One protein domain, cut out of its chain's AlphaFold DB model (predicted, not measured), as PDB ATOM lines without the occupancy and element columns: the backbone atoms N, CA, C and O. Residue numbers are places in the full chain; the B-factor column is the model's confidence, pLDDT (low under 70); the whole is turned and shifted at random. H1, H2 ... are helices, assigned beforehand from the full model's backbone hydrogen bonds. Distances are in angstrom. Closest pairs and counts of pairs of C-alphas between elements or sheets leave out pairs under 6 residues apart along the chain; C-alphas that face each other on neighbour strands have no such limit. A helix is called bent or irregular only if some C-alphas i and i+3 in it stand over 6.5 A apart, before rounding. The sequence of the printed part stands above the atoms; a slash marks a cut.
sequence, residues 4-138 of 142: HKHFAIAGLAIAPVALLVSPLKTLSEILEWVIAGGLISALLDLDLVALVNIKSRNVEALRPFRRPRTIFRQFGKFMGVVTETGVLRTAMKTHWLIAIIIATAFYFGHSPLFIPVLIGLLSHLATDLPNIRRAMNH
ATOM      1  N   HIS A   4     -16.606   6.228  30.244       89.38
ATOM      2  CA  HIS A   4     -15.392   6.640  30.968       89.38
ATOM      3  C   HIS A   4     -15.083   8.140  30.836       89.38
ATOM      4  O   HIS A   4     -14.466   8.723  31.724       89.38
ATOM      5  N   LYS A   5     -15.507   8.782  29.739       92.00
ATOM      6  CA  LYS A   5     -15.355  10.230  29.572       92.00
ATOM      7  C   LYS A   5     -16.395  10.991  30.390       92.00
ATOM      8  O   LYS A   5     -16.049  12.012  30.970       92.00
ATOM      9  N   HIS A   6     -17.627  10.475  30.484       92.19
ATOM     10  CA  HIS A   6     -18.643  11.026  31.388       92.19
ATOM     11  C   HIS A   6     -18.183  10.928  32.842       92.19
ATOM     12  O   HIS A   6     -18.206  11.935  33.542       92.19
ATOM     13  N   PHE A   7     -17.645   9.769  33.249       94.81
ATOM     14  CA  PHE A   7     -17.013   9.592  34.559       94.81
ATOM     15  C   PHE A   7     -15.951  10.663  34.825       94.81
ATOM     16  O   PHE A   7     -16.013  11.355  35.835       94.81
ATOM     17  N   ALA A   8     -14.983  10.812  33.912       93.69
ATOM     18  CA  ALA A   8     -13.864  11.730  34.102       93.69
ATOM     19  C   ALA A   8     -14.324  13.192  34.199       93.69
ATOM     20  O   ALA A   8     -13.885  13.914  35.088       93.69
ATOM     21  N   ILE A   9     -15.235  13.623  33.319       93.62
ATOM     22  CA  ILE A   9     -15.745  15.000  33.317       93.62
ATOM     23  C   ILE A   9     -16.579  15.276  34.570       93.62
ATOM     24  O   ILE A   9     -16.378  16.305  35.211       93.62
ATOM     25  N   ALA A  10     -17.459  14.352  34.961       93.81
ATOM     26  CA  ALA A  10     -18.216  14.471  36.202       93.81
ATOM     27  C   ALA A  10     -17.288  14.513  37.422       93.81
ATOM     28  O   ALA A  10     -17.451  15.374  38.279       93.81
ATOM     29  N   GLY A  11     -16.272  13.650  37.477       91.94
ATOM     30  CA  GLY A  11     -15.288  13.650  38.557       91.94
ATOM     31  C   GLY A  11     -14.532  14.977  38.667       91.94
ATOM     32  O   GLY A  11     -14.408  15.520  39.762       91.94
ATOM     33  N   LEU A  12     -14.106  15.544  37.532       93.56
ATOM     34  CA  LEU A  12     -13.467  16.863  37.476       93.56
ATOM     35  C   LEU A  12     -14.410  18.004  37.879       93.56
ATOM     36  O   LEU A  12     -13.946  18.988  38.445       93.56
ATOM     37  N   ALA A  13     -15.713  17.881  37.616       93.00
ATOM     38  CA  ALA A  13     -16.712  18.856  38.050       93.00
ATOM     39  C   ALA A  13     -17.025  18.745  39.554       93.00
ATOM     40  O   ALA A  13     -17.238  19.756  40.220       93.00
ATOM     41  N   ILE A  14     -17.031  17.528  40.105       92.75
ATOM     42  CA  ILE A  14     -17.354  17.258  41.513       92.75
ATOM     43  C   ILE A  14     -16.186  17.607  42.432       92.75
ATOM     44  O   ILE A  14     -16.417  18.173  43.496       92.75
ATOM     45  N   ALA A  15     -14.946  17.302  42.041       90.56
ATOM     46  CA  ALA A  15     -13.759  17.529  42.865       90.56
ATOM     47  C   ALA A  15     -13.647  18.960  43.445       90.56
ATOM     48  O   ALA A  15     -13.503  19.077  44.663       90.56
ATOM     49  N   PRO A  16     -13.766  20.054  42.662       90.38
ATOM     50  CA  PRO A  16     -13.705  21.407  43.216       90.38
ATOM     51  C   PRO A  16     -14.888  21.706  44.143       90.38
ATOM     52  O   PRO A  16     -14.710  22.365  45.162       90.38
ATOM     53  N   VAL A  17     -16.081  21.185  43.847       89.06
ATOM     54  CA  VAL A  17     -17.252  21.366  44.718       89.06
ATOM     55  C   VAL A  17     -17.067  20.624  46.041       89.06
ATOM     56  O   VAL A  17     -17.348  21.183  47.095       89.06
ATOM     57  N   ALA A  18     -16.536  19.401  46.010       87.19
ATOM     58  CA  ALA A  18     -16.233  18.623  47.208       87.19
ATOM     59  C   ALA A  18     -15.197  19.326  48.103       87.19
ATOM     60  O   ALA A  18     -15.339  19.301  49.323       87.19
ATOM     61  N   LEU A  19     -14.205  19.995  47.500       86.38
ATOM     62  CA  LEU A  19     -13.203  20.796  48.212       86.38
ATOM     63  C   LEU A  19     -13.784  22.090  48.810       86.38
ATOM     64  O   LEU A  19     -13.374  22.496  49.894       86.38
ATOM     65  N   LEU A  20     -14.732  22.737  48.123       83.69
ATOM     66  CA  LEU A  20     -15.336  24.005  48.556       83.69
ATOM     67  C   LEU A  20     -16.435  23.833  49.613       83.69
ATOM     68  O   LEU A  20     -16.553  24.661  50.512       83.69
ATOM     69  N   VAL A  21     -17.256  22.783  49.501       76.50
ATOM     70  CA  VAL A  21     -18.440  22.581  50.357       76.50
ATOM     71  C   VAL A  21     -18.060  22.210  51.790       76.50
ATOM     72  O   VAL A  21     -18.855  22.424  52.703       76.50
ATOM     73  N   SER A  22     -16.844  21.716  52.028       59.78
ATOM     74  CA  SER A  22     -16.307  21.684  53.383       59.78
ATOM     75  C   SER A  22     -14.782  21.554  53.371       59.78
ATOM     76  O   SER A  22     -14.279  20.488  53.009       59.78
ATOM     77  N   PRO A  23     -14.025  22.560  53.849       62.56
ATOM     78  CA  PRO A  23     -12.579  22.434  54.045       62.56
ATOM     79  C   PRO A  23     -12.200  21.378  55.106       62.56
ATOM     80  O   PRO A  23     -11.019  21.137  55.334       62.56
ATOM     81  N   LEU A  24     -13.189  20.745  55.750       67.94
ATOM     82  CA  LEU A  24     -13.027  19.687  56.748       67.94
ATOM     83  C   LEU A  24     -13.226  18.270  56.185       67.94
ATOM     84  O   LEU A  24     -13.087  17.309  56.940       67.94
ATOM     85  N   LYS A  25     -13.567  18.111  54.896       74.31
ATOM     86  CA  LYS A  25     -13.701  16.771  54.312       74.31
ATOM     87  C   LYS A  25     -12.357  16.067  54.259       74.31
ATOM     88  O   LYS A  25     -11.368  16.588  53.745       74.31
ATOM     89  N   THR A  26     -12.350  14.838  54.748       86.69
ATOM     90  CA  THR A  26     -11.224  13.928  54.575       86.69
ATOM     91  C   THR A  26     -11.035  13.593  53.095       86.69
ATOM     92  O   THR A  26     -11.979  13.616  52.299       86.69
ATOM     93  N   LEU A  27      -9.810  13.221  52.714       88.00
ATOM     94  CA  LEU A  27      -9.517  12.773  51.350       88.00
ATOM     95  C   LEU A  27     -10.441  11.621  50.914       88.00
ATOM     96  O   LEU A  27     -10.884  11.590  49.770       88.00
ATOM     97  N   SER A  28     -10.771  10.704  51.829       89.06
ATOM     98  CA  SER A  28     -11.693   9.595  51.566       89.06
ATOM     99  C   SER A  28     -13.095  10.061  51.186       89.06
ATOM    100  O   SER A  28     -13.664   9.521  50.243       89.06
ATOM    101  N   GLU A  29     -13.637  11.086  51.847       89.25
ATOM    102  CA  GLU A  29     -14.965  11.617  51.513       89.25
ATOM    103  C   GLU A  29     -14.976  12.330  50.159       89.25
ATOM    104  O   GLU A  29     -15.948  12.231  49.410       89.25
ATOM    105  N   ILE A  30     -13.895  13.039  49.822       89.44
ATOM    106  CA  ILE A  30     -13.747  13.673  48.504       89.44
ATOM    107  C   ILE A  30     -13.714  12.596  47.415       89.44
ATOM    108  O   ILE A  30     -14.404  12.719  46.400       89.44
ATOM    109  N   LEU A  31     -12.948  11.523  47.631       92.00
ATOM    110  CA  LEU A  31     -12.890  10.395  46.702       92.00
ATOM    111  C   LEU A  31     -14.241   9.691  46.581       92.00
ATOM    112  O   LEU A  31     -14.648   9.379  45.465       92.00
ATOM    113  N   GLU A  32     -14.963   9.491  47.683       93.62
ATOM    114  CA  GLU A  32     -16.311   8.918  47.666       93.62
ATOM    115  C   GLU A  32     -17.261   9.757  46.806       93.62
ATOM    116  O   GLU A  32     -17.964   9.213  45.957       93.62
ATOM    117  N   TRP A  33     -17.232  11.084  46.950       94.00
ATOM    118  CA  TRP A  33     -18.050  11.994  46.146       94.00
ATOM    119  C   TRP A  33     -17.722  11.903  44.655       94.00
ATOM    120  O   TRP A  33     -18.625  11.761  43.826       94.00
ATOM    121  N   VAL A  34     -16.432  11.964  44.314       93.81
ATOM    122  CA  VAL A  34     -15.950  11.873  42.929       93.81
ATOM    123  C   VAL A  34     -16.330  10.528  42.310       93.81
ATOM    124  O   VAL A  34     -16.839  10.491  41.189       93.81
ATOM    125  N   ILE A  35     -16.127   9.429  43.040       94.88
ATOM    126  CA  ILE A  35     -16.453   8.079  42.576       94.88
ATOM    127  C   ILE A  35     -17.966   7.924  42.425       94.88
ATOM    128  O   ILE A  35     -18.411   7.477  41.373       94.88
ATOM    129  N   ALA A  36     -18.763   8.318  43.419       94.25
ATOM    130  CA  ALA A  36     -20.213   8.155  43.387       94.25
ATOM    131  C   ALA A  36     -20.846   8.937  42.229       94.25
ATOM    132  O   ALA A  36     -21.532   8.353  41.387       94.25
ATOM    133  N   GLY A  37     -20.582  10.242  42.135       93.50
ATOM    134  CA  GLY A  37     -21.155  11.056  41.065       93.50
ATOM    135  C   GLY A  37     -20.578  10.716  39.687       93.50
ATOM    136  O   GLY A  37     -21.323  10.674  38.707       93.50
ATOM    137  N   GLY A  38     -19.286  10.380  39.606       94.75
ATOM    138  CA  GLY A  38     -18.656   9.899  38.376       94.75
ATOM    139  C   GLY A  38     -19.257   8.582  37.882       94.75
ATOM    140  O   GLY A  38     -19.572   8.453  36.697       94.75
ATOM    141  N   LEU A  39     -19.455   7.603  38.774       95.56
ATOM    142  CA  LEU A  39     -20.062   6.314  38.433       95.56
ATOM    143  C   LEU A  39     -21.509   6.489  37.994       95.56
ATOM    144  O   LEU A  39     -21.877   5.944  36.959       95.56
ATOM    145  N   ILE A  40     -22.315   7.275  38.713       94.81
ATOM    146  CA  ILE A  40     -23.698   7.549  38.303       94.81
ATOM    147  C   ILE A  40     -23.736   8.220  36.926       94.81
ATOM    148  O   ILE A  40     -24.523   7.812  36.073       94.81
ATOM    149  N   SER A  41     -22.837   9.175  36.671       94.38
ATOM    150  CA  SER A  41     -22.692   9.794  35.353       94.38
ATOM    151  C   SER A  41     -22.385   8.759  34.264       94.38
ATOM    152  O   SER A  41     -22.997   8.780  33.205       94.38
ATOM    153  N   ALA A  42     -21.480   7.810  34.506       93.56
ATOM    154  CA  ALA A  42     -21.146   6.774  33.527       93.56
ATOM    155  C   ALA A  42     -22.247   5.716  33.346       93.56
ATOM    156  O   ALA A  42     -22.460   5.231  32.236       93.56
ATOM    157  N   LEU A  43     -22.929   5.338  34.428       92.81
ATOM    158  CA  LEU A  43     -23.974   4.313  34.422       92.81
ATOM    159  C   LEU A  43     -25.241   4.774  33.704       92.81
ATOM    160  O   LEU A  43     -26.006   3.926  33.250       92.81
ATOM    161  N   LEU A  44     -25.441   6.087  33.560       92.25
ATOM    162  CA  LEU A  44     -26.588   6.619  32.836       92.25
ATOM    163  C   LEU A  44     -26.629   6.122  31.379       92.25
ATOM    164  O   LEU A  44     -27.711   5.845  30.890       92.25
ATOM    165  N   ASP A  45     -25.475   5.864  30.747       90.94
ATOM    166  CA  ASP A  45     -25.366   5.318  29.379       90.94
ATOM    167  C   ASP A  45     -25.815   3.849  29.223       90.94
ATOM    168  O   ASP A  45     -25.860   3.316  28.105       90.94
ATOM    169  N   LEU A  46     -26.098   3.140  30.323       90.06
ATOM    170  CA  LEU A  46     -26.514   1.734  30.258       90.06
ATOM    171  C   LEU A  46     -27.880   1.553  29.596       90.06
ATOM    172  O   LEU A  46     -28.141   0.491  29.023       90.06
ATOM    173  N   ASP A  47     -28.737   2.566  29.631       90.75
ATOM    174  CA  ASP A  47     -30.043   2.528  28.984       90.75
ATOM    175  C   ASP A  47     -29.919   2.458  27.450       90.75
ATOM    176  O   ASP A  47     -30.625   1.675  26.817       90.75
ATOM    177  N   LEU A  48     -28.952   3.153  26.845       91.12
ATOM    178  CA  LEU A  48     -28.651   3.083  25.421       91.12
ATOM    179  C   LEU A  48     -28.158   1.681  25.053       91.12
ATOM    180  O   LEU A  48     -28.586   1.117  24.044       91.12
ATOM    181  N   VAL A  49     -27.307   1.078  25.887       91.56
ATOM    182  CA  VAL A  49     -26.859  -0.311  25.696       91.56
ATOM    183  C   VAL A  49     -28.039  -1.281  25.794       91.56
ATOM    184  O   VAL A  49     -28.154  -2.198  24.973       91.56
ATOM    185  N   ALA A  50     -28.942  -1.081  26.755       92.31
ATOM    186  CA  ALA A  50     -30.149  -1.889  26.903       92.31
ATOM    187  C   ALA A  50     -31.082  -1.733  25.689       92.31
ATOM    188  O   ALA A  50     -31.510  -2.730  25.104       92.31
ATOM    189  N   LEU A  51     -31.325  -0.500  25.239       93.06
ATOM    190  CA  LEU A  51     -32.147  -0.191  24.069       93.06
ATOM    191  C   LEU A  51     -31.583  -0.814  22.791       93.06
ATOM    192  O   LEU A  51     -32.339  -1.400  22.017       93.06
ATOM    193  N   VAL A  52     -30.266  -0.760  22.585       94.25
ATOM    194  CA  VAL A  52     -29.590  -1.422  21.456       94.25
ATOM    195  C   VAL A  52     -29.790  -2.936  21.523       94.25
ATOM    196  O   VAL A  52     -30.139  -3.561  20.517       94.25
ATOM    197  N   ASN A  53     -29.640  -3.544  22.703       94.12
ATOM    198  CA  ASN A  53     -29.876  -4.977  22.888       94.12
ATOM    199  C   ASN A  53     -31.331  -5.381  22.605       94.12
ATOM    200  O   ASN A  53     -31.564  -6.404  21.959       94.12
ATOM    201  N   ILE A  54     -32.302  -4.563  23.008       93.94
ATOM    202  CA  ILE A  54     -33.724  -4.798  22.735       93.94
ATOM    203  C   ILE A  54     -34.020  -4.631  21.237       93.94
ATOM    204  O   ILE A  54     -34.552  -5.542  20.597       93.94
ATOM    205  N   LYS A  55     -33.645  -3.492  20.644       93.88
ATOM    206  CA  LYS A  55     -33.995  -3.130  19.258       93.88
ATOM    207  C   LYS A  55     -33.271  -3.965  18.211       93.88
ATOM    208  O   LYS A  55     -33.842  -4.262  17.165       93.88
ATOM    209  N   SER A  56     -32.063  -4.433  18.505       94.44
ATOM    210  CA  SER A  56     -31.306  -5.314  17.607       94.44
ATOM    211  C   SER A  56     -31.963  -6.671  17.342       94.44
ATOM    212  O   SER A  56     -31.475  -7.425  16.501       94.44
ATOM    213  N   ARG A  57     -33.028  -7.045  18.068       93.19
ATOM    214  CA  ARG A  57     -33.855  -8.215  17.718       93.19
ATOM    215  C   ARG A  57     -34.520  -8.035  16.352       93.19
ATOM    216  O   ARG A  57     -34.506  -8.968  15.560       93.19
ATOM    217  N   ASN A  58     -34.974  -6.816  16.065       94.00
ATOM    218  CA  ASN A  58     -35.731  -6.485  14.857       94.00
ATOM    219  C   ASN A  58     -34.919  -5.648  13.855       94.00
ATOM    220  O   ASN A  58     -35.292  -5.557  12.695       94.00
ATOM    221  N   VAL A  59     -33.807  -5.043  14.287       92.88
ATOM    222  CA  VAL A  59     -32.958  -4.184  13.449       92.88
ATOM    223  C   VAL A  59     -31.572  -4.807  13.301       92.88
ATOM    224  O   VAL A  59     -30.760  -4.782  14.230       92.88
ATOM    225  N   GLU A  60     -31.283  -5.370  12.127       93.94
ATOM    226  CA  GLU A  60     -30.054  -6.143  11.895       93.94
ATOM    227  C   GLU A  60     -28.780  -5.312  12.066       93.94
ATOM    228  O   GLU A  60     -27.814  -5.783  12.670       93.94
ATOM    229  N   ALA A  61     -28.812  -4.049  11.632       92.62
ATOM    230  CA  ALA A  61     -27.691  -3.115  11.726       92.62
ATOM    231  C   ALA A  61     -27.195  -2.893  13.172       92.62
ATOM    232  O   ALA A  61     -26.025  -2.568  13.381       92.62
ATOM    233  N   LEU A  62     -28.049  -3.114  14.181       94.19
ATOM    234  CA  LEU A  62     -27.698  -2.967  15.598       94.19
ATOM    235  C   LEU A  62     -27.061  -4.226  16.212       94.19
ATOM    236  O   LEU A  62     -26.435  -4.137  17.268       94.19
ATOM    237  N   ARG A  63     -27.193  -5.405  15.586       94.50
ATOM    238  CA  ARG A  63     -26.702  -6.684  16.143       94.50
ATOM    239  C   ARG A  63     -25.203  -6.681  16.481       94.50
ATOM    240  O   ARG A  63     -24.867  -7.177  17.561       94.50
ATOM    241  N   PRO A  64     -24.298  -6.103  15.661       93.94
ATOM    242  CA  PRO A  64     -22.871  -6.038  15.998       93.94
ATOM    243  C   PRO A  64     -22.585  -5.272  17.299       93.94
ATOM    244  O   PRO A  64     -21.607  -5.564  17.993       93.94
ATOM    245  N   PHE A  65     -23.457  -4.323  17.648       95.31
ATOM    246  CA  PHE A  65     -23.314  -3.428  18.794       95.31
ATOM    247  C   PHE A  65     -23.953  -3.958  20.083       95.31
ATOM    248  O   PHE A  65     -23.874  -3.295  21.108       95.31
ATOM    249  N   ARG A  66     -24.498  -5.184  20.091       91.12
ATOM    250  CA  ARG A  66     -24.901  -5.873  21.338       91.12
ATOM    251  C   ARG A  66     -23.731  -6.084  22.302       91.12
ATOM    252  O   ARG A  66     -23.922  -6.179  23.509       91.12
ATOM    253  N   ARG A  67     -22.511  -6.191  21.765       92.12
ATOM    254  CA  ARG A  67     -21.281  -6.378  22.540       92.12
ATOM    255  C   ARG A  67     -20.676  -5.009  22.872       92.12
ATOM    256  O   ARG A  67     -20.223  -4.336  21.943       92.12
ATOM    257  N   PRO A  68     -20.547  -4.627  24.158       87.69
ATOM    258  CA  PRO A  68     -19.983  -3.330  24.540       87.69
ATOM    259  C   PRO A  68     -18.598  -3.075  23.938       87.69
ATOM    260  O   PRO A  68     -18.328  -1.997  23.422       87.69
ATOM    261  N   ARG A  69     -17.735  -4.099  23.876       92.38
ATOM    262  CA  ARG A  69     -16.401  -3.989  23.257       92.38
ATOM    263  C   ARG A  69     -16.446  -3.491  21.804       92.38
ATOM    264  O   ARG A  69     -15.542  -2.770  21.385       92.38
ATOM    265  N   THR A  70     -17.476  -3.857  21.037       92.62
ATOM    266  CA  THR A  70     -17.657  -3.376  19.659       92.62
ATOM    267  C   THR A  70     -18.037  -1.900  19.639       92.62
ATOM    268  O   THR A  70     -17.489  -1.158  18.827       92.62
ATOM    269  N   ILE A  71     -18.905  -1.460  20.560       91.69
ATOM    270  CA  ILE A  71     -19.277  -0.045  20.725       91.69
ATOM    271  C   ILE A  71     -18.026   0.800  20.974       91.69
ATOM    272  O   ILE A  71     -17.805   1.787  20.281       91.69
ATOM    273  N   PHE A  72     -17.160   0.376  21.898       90.56
ATOM    274  CA  PHE A  72     -15.912   1.082  22.198       90.56
ATOM    275  C   PHE A  72     -14.973   1.173  20.989       90.56
ATOM    276  O   PHE A  72     -14.417   2.234  20.720       90.56
ATOM    277  N   ARG A  73     -14.803   0.075  20.243       93.69
ATOM    278  CA  ARG A  73     -13.907   0.029  19.073       93.69
ATOM    279  C   ARG A  73     -14.435   0.805  17.871       93.69
ATOM    280  O   ARG A  73     -13.643   1.304  17.081       93.69
ATOM    281  N   GLN A  74     -15.752   0.860  17.700       95.00
ATOM    282  CA  GLN A  74     -16.407   1.404  16.509       95.00
ATOM    283  C   GLN A  74     -17.417   2.497  16.878       95.00
ATOM    284  O   GLN A  74     -18.492   2.570  16.287       95.00
ATOM    285  N   PHE A  75     -17.076   3.355  17.846       90.94
ATOM    286  CA  PHE A  75     -18.009   4.331  18.421       90.94
ATOM    287  C   PHE A  75     -18.628   5.272  17.374       90.94
ATOM    288  O   PHE A  75     -19.825   5.527  17.415       90.94
ATOM    289  N   GLY A  76     -17.855   5.735  16.386       90.44
ATOM    290  CA  GLY A  76     -18.387   6.570  15.299       90.44
ATOM    291  C   GLY A  76     -19.454   5.851  14.464       90.44
ATOM    292  O   GLY A  76     -20.538   6.390  14.248       90.44
ATOM    293  N   LYS A  77     -19.185   4.598  14.073       92.56
ATOM    294  CA  LYS A  77     -20.140   3.757  13.334       92.56
ATOM    295  C   LYS A  77     -21.376   3.449  14.176       92.56
ATOM    296  O   LYS A  77     -22.491   3.531  13.679       92.56
ATOM    297  N   PHE A  78     -21.173   3.135  15.454       94.25
ATOM    298  CA  PHE A  78     -22.250   2.937  16.417       94.25
ATOM    299  C   PHE A  78     -23.178   4.152  16.468       94.25
ATOM    300  O   PHE A  78     -24.380   3.994  16.270       94.25
ATOM    301  N   MET A  79     -22.617   5.353  16.652       92.44
ATOM    302  CA  MET A  79     -23.377   6.603  16.711       92.44
ATOM    303  C   MET A  79     -24.170   6.873  15.429       92.44
ATOM    304  O   MET A  79     -25.306   7.337  15.521       92.44
ATOM    305  N   GLY A  80     -23.614   6.556  14.255       90.88
ATOM    306  CA  GLY A  80     -24.339   6.630  12.982       90.88
ATOM    307  C   GLY A  80     -25.570   5.725  12.980       90.88
ATOM    308  O   GLY A  80     -26.693   6.209  12.856       90.88
ATOM    309  N   VAL A  81     -25.378   4.433  13.262       92.06
ATOM    310  CA  VAL A  81     -26.466   3.443  13.233       92.06
ATOM    311  C   VAL A  81     -27.558   3.756  14.258       92.06
ATOM    312  O   VAL A  81     -28.741   3.668  13.932       92.06
ATOM    313  N   VAL A  82     -27.218   4.147  15.493       92.38
ATOM    314  CA  VAL A  82     -28.251   4.503  16.490       92.38
ATOM    315  C   VAL A  82     -28.989   5.794  16.138       92.38
ATOM    316  O   VAL A  82     -30.140   5.952  16.543       92.38
ATOM    317  N   THR A  83     -28.367   6.700  15.383       90.38
ATOM    318  CA  THR A  83     -29.032   7.910  14.879       90.38
ATOM    319  C   THR A  83     -30.015   7.548  13.767       90.38
ATOM    320  O   THR A  83     -31.193   7.879  13.874       90.38
ATOM    321  N   GLU A  84     -29.559   6.810  12.753       89.75
ATOM    322  CA  GLU A  84     -30.364   6.401  11.589       89.75
ATOM    323  C   GLU A  84     -31.576   5.552  11.988       89.75
ATOM    324  O   GLU A  84     -32.687   5.770  11.514       89.75
ATOM    325  N   THR A  85     -31.385   4.623  12.926       89.38
ATOM    326  CA  THR A  85     -32.444   3.720  13.410       89.38
ATOM    327  C   THR A  85     -33.385   4.367  14.436       89.38
ATOM    328  O   THR A  85     -34.258   3.694  14.986       89.38
ATOM    329  N   GLY A  86     -33.193   5.651  14.766       88.19
ATOM    330  CA  GLY A  86     -34.000   6.385  15.750       88.19
ATOM    331  C   GLY A  86     -33.798   5.953  17.212       88.19
ATOM    332  O   GLY A  86     -34.437   6.502  18.118       88.19
ATOM    333  N   VAL A  87     -32.892   5.004  17.478       91.88
ATOM    334  CA  VAL A  87     -32.566   4.534  18.834       91.88
ATOM    335  C   VAL A  87     -32.011   5.669  19.686       91.88
ATOM    336  O   VAL A  87     -32.411   5.793  20.838       91.88
ATOM    337  N   LEU A  88     -31.183   6.547  19.112       90.81
ATOM    338  CA  LEU A  88     -30.612   7.696  19.813       90.81
ATOM    339  C   LEU A  88     -31.699   8.620  20.369       90.81
ATOM    340  O   LEU A  88     -31.600   9.067  21.503       90.81
ATOM    341  N   ARG A  89     -32.775   8.872  19.614       88.38
ATOM    342  CA  ARG A  89     -33.890   9.714  20.081       88.38
ATOM    343  C   ARG A  89     -34.614   9.083  21.267       88.38
ATOM    344  O   ARG A  89     -34.988   9.789  22.200       88.38
ATOM    345  N   THR A  90     -34.827   7.769  21.214       89.94
ATOM    346  CA  THR A  90     -35.429   7.028  22.330       89.94
ATOM    347  C   THR A  90     -34.518   7.075  23.552       89.94
ATOM    348  O   THR A  90     -34.999   7.401  24.629       89.94
ATOM    349  N   ALA A  91     -33.217   6.847  23.351       89.75
ATOM    350  CA  ALA A  91     -32.210   6.903  24.401       89.75
ATOM    351  C   ALA A  91     -32.163   8.276  25.074       89.75
ATOM    352  O   ALA A  91     -32.250   8.360  26.283       89.75
ATOM    353  N   MET A  92     -32.176   9.379  24.317       89.69
ATOM    354  CA  MET A  92     -32.209  10.712  24.932       89.69
ATOM    355  C   MET A  92     -33.429  10.899  25.841       89.69
ATOM    356  O   MET A  92     -33.296  11.430  26.937       89.69
ATOM    357  N   LYS A  93     -34.618  10.419  25.452       88.81
ATOM    358  CA  LYS A  93     -35.797  10.493  26.333       88.81
ATOM    359  C   LYS A  93     -35.626   9.648  27.598       88.81
ATOM    360  O   LYS A  93     -36.010  10.100  28.676       88.81
ATOM    361  N   THR A  94     -35.074   8.440  27.475       90.56
ATOM    362  CA  THR A  94     -34.857   7.554  28.625       90.56
ATOM    363  C   THR A  94     -33.753   8.068  29.543       90.56
ATOM    364  O   THR A  94     -33.974   8.067  30.748       90.56
ATOM    365  N   HIS A  95     -32.664   8.630  29.009       89.31
ATOM    366  CA  HIS A  95     -31.594   9.299  29.762       89.31
ATOM    367  C   HIS A  95     -32.152  10.374  30.692       89.31
ATOM    368  O   HIS A  95     -31.864  10.366  31.886       89.31
ATOM    369  N   TRP A  96     -32.987  11.278  30.166       90.56
ATOM    370  CA  TRP A  96     -33.611  12.337  30.968       90.56
ATOM    371  C   TRP A  96     -34.529  11.770  32.050       90.56
ATOM    372  O   TRP A  96     -34.462  12.199  33.202       90.56
ATOM    373  N   LEU A  97     -35.361  10.785  31.703       92.88
ATOM    374  CA  LEU A  97     -36.266  10.156  32.661       92.88
ATOM    375  C   LEU A  97     -35.496   9.455  33.789       92.88
ATOM    376  O   LEU A  97     -35.805   9.660  34.961       92.88
ATOM    377  N   ILE A  98     -34.476   8.665  33.450       93.62
ATOM    378  CA  ILE A  98     -33.641   7.951  34.419       93.62
ATOM    379  C   ILE A  98     -32.872   8.948  35.290       93.62
ATOM    380  O   ILE A  98     -32.837   8.777  36.506       93.62
ATOM    381  N   ALA A  99     -32.328  10.024  34.713       94.12
ATOM    382  CA  ALA A  99     -31.658  11.073  35.476       94.12
ATOM    383  C   ALA A  99     -32.598  11.726  36.503       94.12
ATOM    384  O   ALA A  99     -32.220  11.883  37.663       94.12
ATOM    385  N   ILE A 100     -33.837  12.047  36.111       94.38
ATOM    386  CA  ILE A 100     -34.849  12.602  37.021       94.38
ATOM    387  C   ILE A 100     -35.171  11.608  38.139       94.38
ATOM    388  O   ILE A 100     -35.193  11.998  39.306       94.38
ATOM    389  N   ILE A 101     -35.382  10.329  37.811       95.19
ATOM    390  CA  ILE A 101     -35.662   9.279  38.802       95.19
ATOM    391  C   ILE A 101     -34.510   9.154  39.805       95.19
ATOM    392  O   ILE A 101     -34.757   9.159  41.009       95.19
ATOM    393  N   ILE A 102     -33.258   9.098  39.335       94.94
ATOM    394  CA  ILE A 102     -32.076   9.001  40.202       94.94
ATOM    395  C   ILE A 102     -31.969  10.236  41.102       94.94
ATOM    396  O   ILE A 102     -31.840  10.091  42.317       94.94
ATOM    397  N   ALA A 103     -32.064  11.446  40.542       94.81
ATOM    398  CA  ALA A 103     -31.993  12.682  41.323       94.81
ATOM    399  C   ALA A 103     -33.078  12.725  42.411       94.81
ATOM    400  O   ALA A 103     -32.797  13.045  43.564       94.81
ATOM    401  N   THR A 104     -34.301  12.337  42.050       95.81
ATOM    402  CA  THR A 104     -35.461  12.306  42.948       95.81
ATOM    403  C   THR A 104     -35.274  11.283  44.070       95.81
ATOM    404  O   THR A 104     -35.534  11.590  45.231       95.81
ATOM    405  N   ALA A 105     -34.766  10.089  43.748       95.94
ATOM    406  CA  ALA A 105     -34.502   9.035  44.725       95.94
ATOM    407  C   ALA A 105     -33.446   9.456  45.760       95.94
ATOM    408  O   ALA A 105     -33.654   9.269  46.958       95.94
ATOM    409  N   PHE A 106     -32.340  10.069  45.324       95.56
ATOM    410  CA  PHE A 106     -31.308  10.559  46.246       95.56
ATOM    411  C   PHE A 106     -31.787  11.753  47.081       95.56
ATOM    412  O   PHE A 106     -31.425  11.848  48.255       95.56
ATOM    413  N   TYR A 107     -32.610  12.631  46.498       94.75
ATOM    414  CA  TYR A 107     -33.185  13.783  47.192       94.75
ATOM    415  C   TYR A 107     -34.125  13.357  48.325       94.75
ATOM    416  O   TYR A 107     -33.890  13.697  49.483       94.75
ATOM    417  N   PHE A 108     -35.158  12.567  48.013       95.81
ATOM    418  CA  PHE A 108     -36.136  12.119  49.012       95.81
ATOM    419  C   PHE A 108     -35.576  11.072  49.977       95.81
ATOM    420  O   PHE A 108     -36.068  10.945  51.093       95.81
ATOM    421  N   GLY A 109     -34.520  10.357  49.586       93.62
ATOM    422  CA  GLY A 109     -33.762   9.492  50.487       93.62
ATOM    423  C   GLY A 109     -32.852  10.244  51.464       93.62
ATOM    424  O   GLY A 109     -32.152   9.587  52.229       93.62
ATOM    425  N   HIS A 110     -32.811  11.585  51.423       85.56
ATOM    426  CA  HIS A 110     -31.923  12.430  52.232       85.56
ATOM    427  C   HIS A 110     -30.453  11.974  52.195       85.56
ATOM    428  O   HIS A 110     -29.735  12.024  53.195       85.56
ATOM    429  N   SER A 111     -29.995  11.499  51.034       87.94
ATOM    430  CA  SER A 111     -28.666  10.908  50.909       87.94
ATOM    431  C   SER A 111     -27.569  11.979  50.989       87.94
ATOM    432  O   SER A 111     -27.656  12.988  50.281       87.94
ATOM    433  N   PRO A 112     -26.467  11.745  51.730       88.94
ATOM    434  CA  PRO A 112     -25.301  12.634  51.711       88.94
ATOM    435  C   PRO A 112     -24.628  12.697  50.330       88.94
ATOM    436  O   PRO A 112     -23.833  13.597  50.062       88.94
ATOM    437  N   LEU A 113     -24.963  11.762  49.435       91.81
ATOM    438  CA  LEU A 113     -24.482  11.710  48.060       91.81
ATOM    439  C   LEU A 113     -25.390  12.459  47.077       91.81
ATOM    440  O   LEU A 113     -25.100  12.471  45.884       91.81
ATOM    441  N   PHE A 114     -26.463  13.112  47.534       93.50
ATOM    442  CA  PHE A 114     -27.364  13.837  46.637       93.50
ATOM    443  C   PHE A 114     -26.630  14.886  45.788       93.50
ATOM    444  O   PHE A 114     -26.792  14.901  44.571       93.50
ATOM    445  N   ILE A 115     -25.779  15.715  46.401       92.62
ATOM    446  CA  ILE A 115     -25.023  16.751  45.682       92.62
ATOM    447  C   ILE A 115     -24.071  16.160  44.627       92.62
ATOM    448  O   ILE A 115     -24.194  16.550  43.462       92.62
ATOM    449  N   PRO A 116     -23.145  15.232  44.953       94.00
ATOM    450  CA  PRO A 116     -22.253  14.674  43.935       94.00
ATOM    451  C   PRO A 116     -23.023  13.931  42.834       94.00
ATOM    452  O   PRO A 116     -22.654  14.028  41.664       94.00
ATOM    453  N   VAL A 117     -24.128  13.257  43.169       94.88
ATOM    454  CA  VAL A 117     -25.009  12.621  42.179       94.88
ATOM    455  C   VAL A 117     -25.654  13.653  41.259       94.88
ATOM    456  O   VAL A 117     -25.592  13.495  40.042       94.88
ATOM    457  N   LEU A 118     -26.214  14.734  41.805       95.50
ATOM    458  CA  LEU A 118     -26.832  15.798  41.018       95.50
ATOM    459  C   LEU A 118     -25.826  16.429  40.047       95.50
ATOM    460  O   LEU A 118     -26.128  16.583  38.865       95.50
ATOM    461  N   ILE A 119     -24.611  16.729  40.513       94.94
ATOM    462  CA  ILE A 119     -23.540  17.268  39.662       94.94
ATOM    463  C   ILE A 119     -23.150  16.258  38.579       94.94
ATOM    464  O   ILE A 119     -22.976  16.644  37.421       94.94
ATOM    465  N   GLY A 120     -23.046  14.969  38.919       95.75
ATOM    466  CA  GLY A 120     -22.746  13.905  37.960       95.75
ATOM    467  C   GLY A 120     -23.796  13.782  36.853       95.75
ATOM    468  O   GLY A 120     -23.436  13.668  35.676       95.75
ATOM    469  N   LEU A 121     -25.080  13.876  37.212       95.44
ATOM    470  CA  LEU A 121     -26.205  13.868  36.272       95.44
ATOM    471  C   LEU A 121     -26.209  15.118  35.382       95.44
ATOM    472  O   LEU A 121     -26.291  15.000  34.162       95.44
ATOM    473  N   LEU A 122     -26.055  16.311  35.961       94.88
ATOM    474  CA  LEU A 122     -26.008  17.562  35.193       94.88
ATOM    475  C   LEU A 122     -24.812  17.596  34.235       94.88
ATOM    476  O   LEU A 122     -24.965  17.972  33.074       94.88
ATOM    477  N   SER A 123     -23.642  17.141  34.688       94.25
ATOM    478  CA  SER A 123     -22.440  17.031  33.851       94.25
ATOM    479  C   SER A 123     -22.649  16.048  32.698       94.25
ATOM    480  O   SER A 123     -22.237  16.316  31.566       94.25
ATOM    481  N   HIS A 124     -23.331  14.926  32.952       94.00
ATOM    482  CA  HIS A 124     -23.701  13.985  31.899       94.00
ATOM    483  C   HIS A 124     -24.581  14.661  30.842       94.00
ATOM    484  O   HIS A 124     -24.227  14.686  29.665       94.00
ATOM    485  N   LEU A 125     -25.691  15.272  31.262       91.25
ATOM    486  CA  LEU A 125     -26.648  15.908  30.356       91.25
ATOM    487  C   LEU A 125     -26.012  17.056  29.557       91.25
ATOM    488  O   LEU A 125     -26.249  17.180  28.355       91.25
ATOM    489  N   ALA A 126     -25.154  17.856  30.194       90.75
ATOM    490  CA  ALA A 126     -24.420  18.930  29.530       90.75
ATOM    491  C   ALA A 126     -23.485  18.394  28.435       90.75
ATOM    492  O   ALA A 126     -23.432  18.936  27.330       90.75
ATOM    493  N   THR A 127     -22.773  17.302  28.716       90.88
ATOM    494  CA  THR A 127     -21.838  16.691  27.757       90.88
ATOM    495  C   THR A 127     -22.538  15.939  26.624       90.88
ATOM    496  O   THR A 127     -21.949  15.764  25.555       90.88
ATOM    497  N   ASP A 128     -23.805  15.564  26.807       87.88
ATOM    498  CA  ASP A 128     -24.634  14.921  25.785       87.88
ATOM    499  C   ASP A 128     -25.480  15.890  24.942       87.88
ATOM    500  O   ASP A 128     -26.089  15.476  23.950       87.88
ATOM    501  N   LEU A 129     -25.435  17.196  25.222       86.38
ATOM    502  CA  LEU A 129     -26.119  18.224  24.431       86.38
ATOM    503  C   LEU A 129     -25.849  18.146  22.907       86.38
ATOM    504  O   LEU A 129     -26.798  18.287  22.127       86.38
ATOM    505  N   PRO A 130     -24.621  17.846  22.423       86.12
ATOM    506  CA  PRO A 130     -24.386  17.636  20.993       86.12
ATOM    507  C   PRO A 130     -25.170  16.447  20.409       86.12
ATOM    508  O   PRO A 130     -25.616  16.506  19.261       86.12
ATOM    509  N   ASN A 131     -25.366  15.378  21.189       84.88
ATOM    510  CA  ASN A 131     -26.133  14.198  20.777       84.88
ATOM    511  C   ASN A 131     -27.639  14.486  20.764       84.88
ATOM    512  O   ASN A 131     -28.325  14.048  19.840       84.88
ATOM    513  N   ILE A 132     -28.131  15.294  21.709       79.69
ATOM    514  CA  ILE A 132     -29.514  15.795  21.716       79.69
ATOM    515  C   ILE A 132     -29.786  16.586  20.433       79.69
ATOM    516  O   ILE A 132     -30.734  16.285  19.705       79.69
ATOM    517  N   ARG A 133     -28.904  17.536  20.093       83.50
ATOM    518  CA  ARG A 133     -29.020  18.325  18.858       83.50
ATOM    519  C   ARG A 133     -29.034  17.432  17.613       83.50
ATOM    520  O   ARG A 133     -29.842  17.647  16.713       83.50
ATOM    521  N   ARG A 134     -28.186  16.398  17.570       81.88
ATOM    522  CA  ARG A 134     -28.167  15.414  16.475       81.88
ATOM    523  C   ARG A 134     -29.484  14.630  16.380       81.88
ATOM    524  O   ARG A 134     -30.018  14.487  15.285       81.88
ATOM    525  N   ALA A 135     -30.032  14.166  17.502       81.06
ATOM    526  CA  ALA A 135     -31.284  13.404  17.538       81.06
ATOM    527  C   ALA A 135     -32.522  14.225  17.117       81.06
ATOM    528  O   ALA A 135     -33.504  13.664  16.615       81.06
ATOM    529  N   MET A 136     -32.483  15.546  17.328       78.88
ATOM    530  CA  MET A 136     -33.522  16.480  16.881       78.88
ATOM    531  C   MET A 136     -33.441  16.755  15.375       78.88
ATOM    532  O   MET A 136     -34.475  16.798  14.714       78.88
ATOM    533  N   ASN A 137     -32.228  16.887  14.830       79.38
ATOM    534  CA  ASN A 137     -32.007  17.295  13.438       79.38
ATOM    535  C   ASN A 137     -32.094  16.150  12.411       79.38
ATOM    536  O   ASN A 137     -32.217  16.422  11.221       79.38
ATOM    537  N   HIS A 138     -32.038  14.887  12.843       67.19
ATOM    538  CA  HIS A 138     -32.231  13.729  11.969       67.19
ATOM    539  C   HIS A 138     -33.593  13.071  12.260       67.19
ATOM    540  O   HIS A 138     -33.731  12.379  13.277       67.19
TER     541      HIS A 138
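This is residues 4 to 138 of the 142 residues of an uncharacterized protein of Nitrospirae bacterium (UniProt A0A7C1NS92). An elongated body of helices has a three-helix bundle of H1, H2 and arm H8a toward one end, and the short helices H3 to H6 with arm H8b toward the other. H7 runs lengthwise beside H8a and reaches H3 and H8b. The printed part has 135 residues with eight named helices, H1 to H8 in chain order, and no named strand: all helix. It is compact, radius of gyration of the C-alphas 16.5 A, spanning 54 by 30 by 25 A.

H1, residues 4 to 21, begins at C-alpha 4 (-15.392, 6.640, 30.968), measures 25.3 A and has a kink of 27 degrees near residue 13. H2 is 27 to 43, 23.8 A; H3 46 to 55; H4 60 to 66, irregular, with C-alphas 61 and 64 7.1 A apart; H5 68 to 73; H6 75 to 84; H7 87 to 108, 31.3 A. H8, 114 to 137, was assigned as one helix by its hydrogen bonds but is bent, C-alphas 127 and 130 being 7.3 A apart: H8a is 114 to 127, H8b 130 to 137, ending at C-alpha 137 (-32.007, 17.295, 13.438).

H1 and H2 form a hairpin, closest C-alphas Phe 7 and Gly 38, 4.2 A. H8a touches H2, closest C-alphas Gly 37 and Val 117, 4.3 A, and H1, Ala 10 and Gly 120, 4.9 A. H3 touches H7 residues 87 to 95 alone, closest C-alphas Leu 48 and Ala 91, 5.3 A. H4 touches H6, closest C-alphas Ala 61 and Val 81, 6.8 A. H5 touches no helix but is near H6. H7 and H8a, a hairpin, run opposite ways at a shallow tilt of 17 degrees. Every O i to N i+4 pair is within hydrogen-bond range in H2, H3, H5, H6, H7, H8a and H8b; H1 has 12 of 14, H4 0 of 3 but 3 of 4 O i to N i+3 pairs.

The C-alphas of Leu 24 and Glu 60 are farthest apart, 54.5 A. The printed part has no cut, and its links between helices are tight. Residues 22 to 24 and 138 have pLDDT under 70.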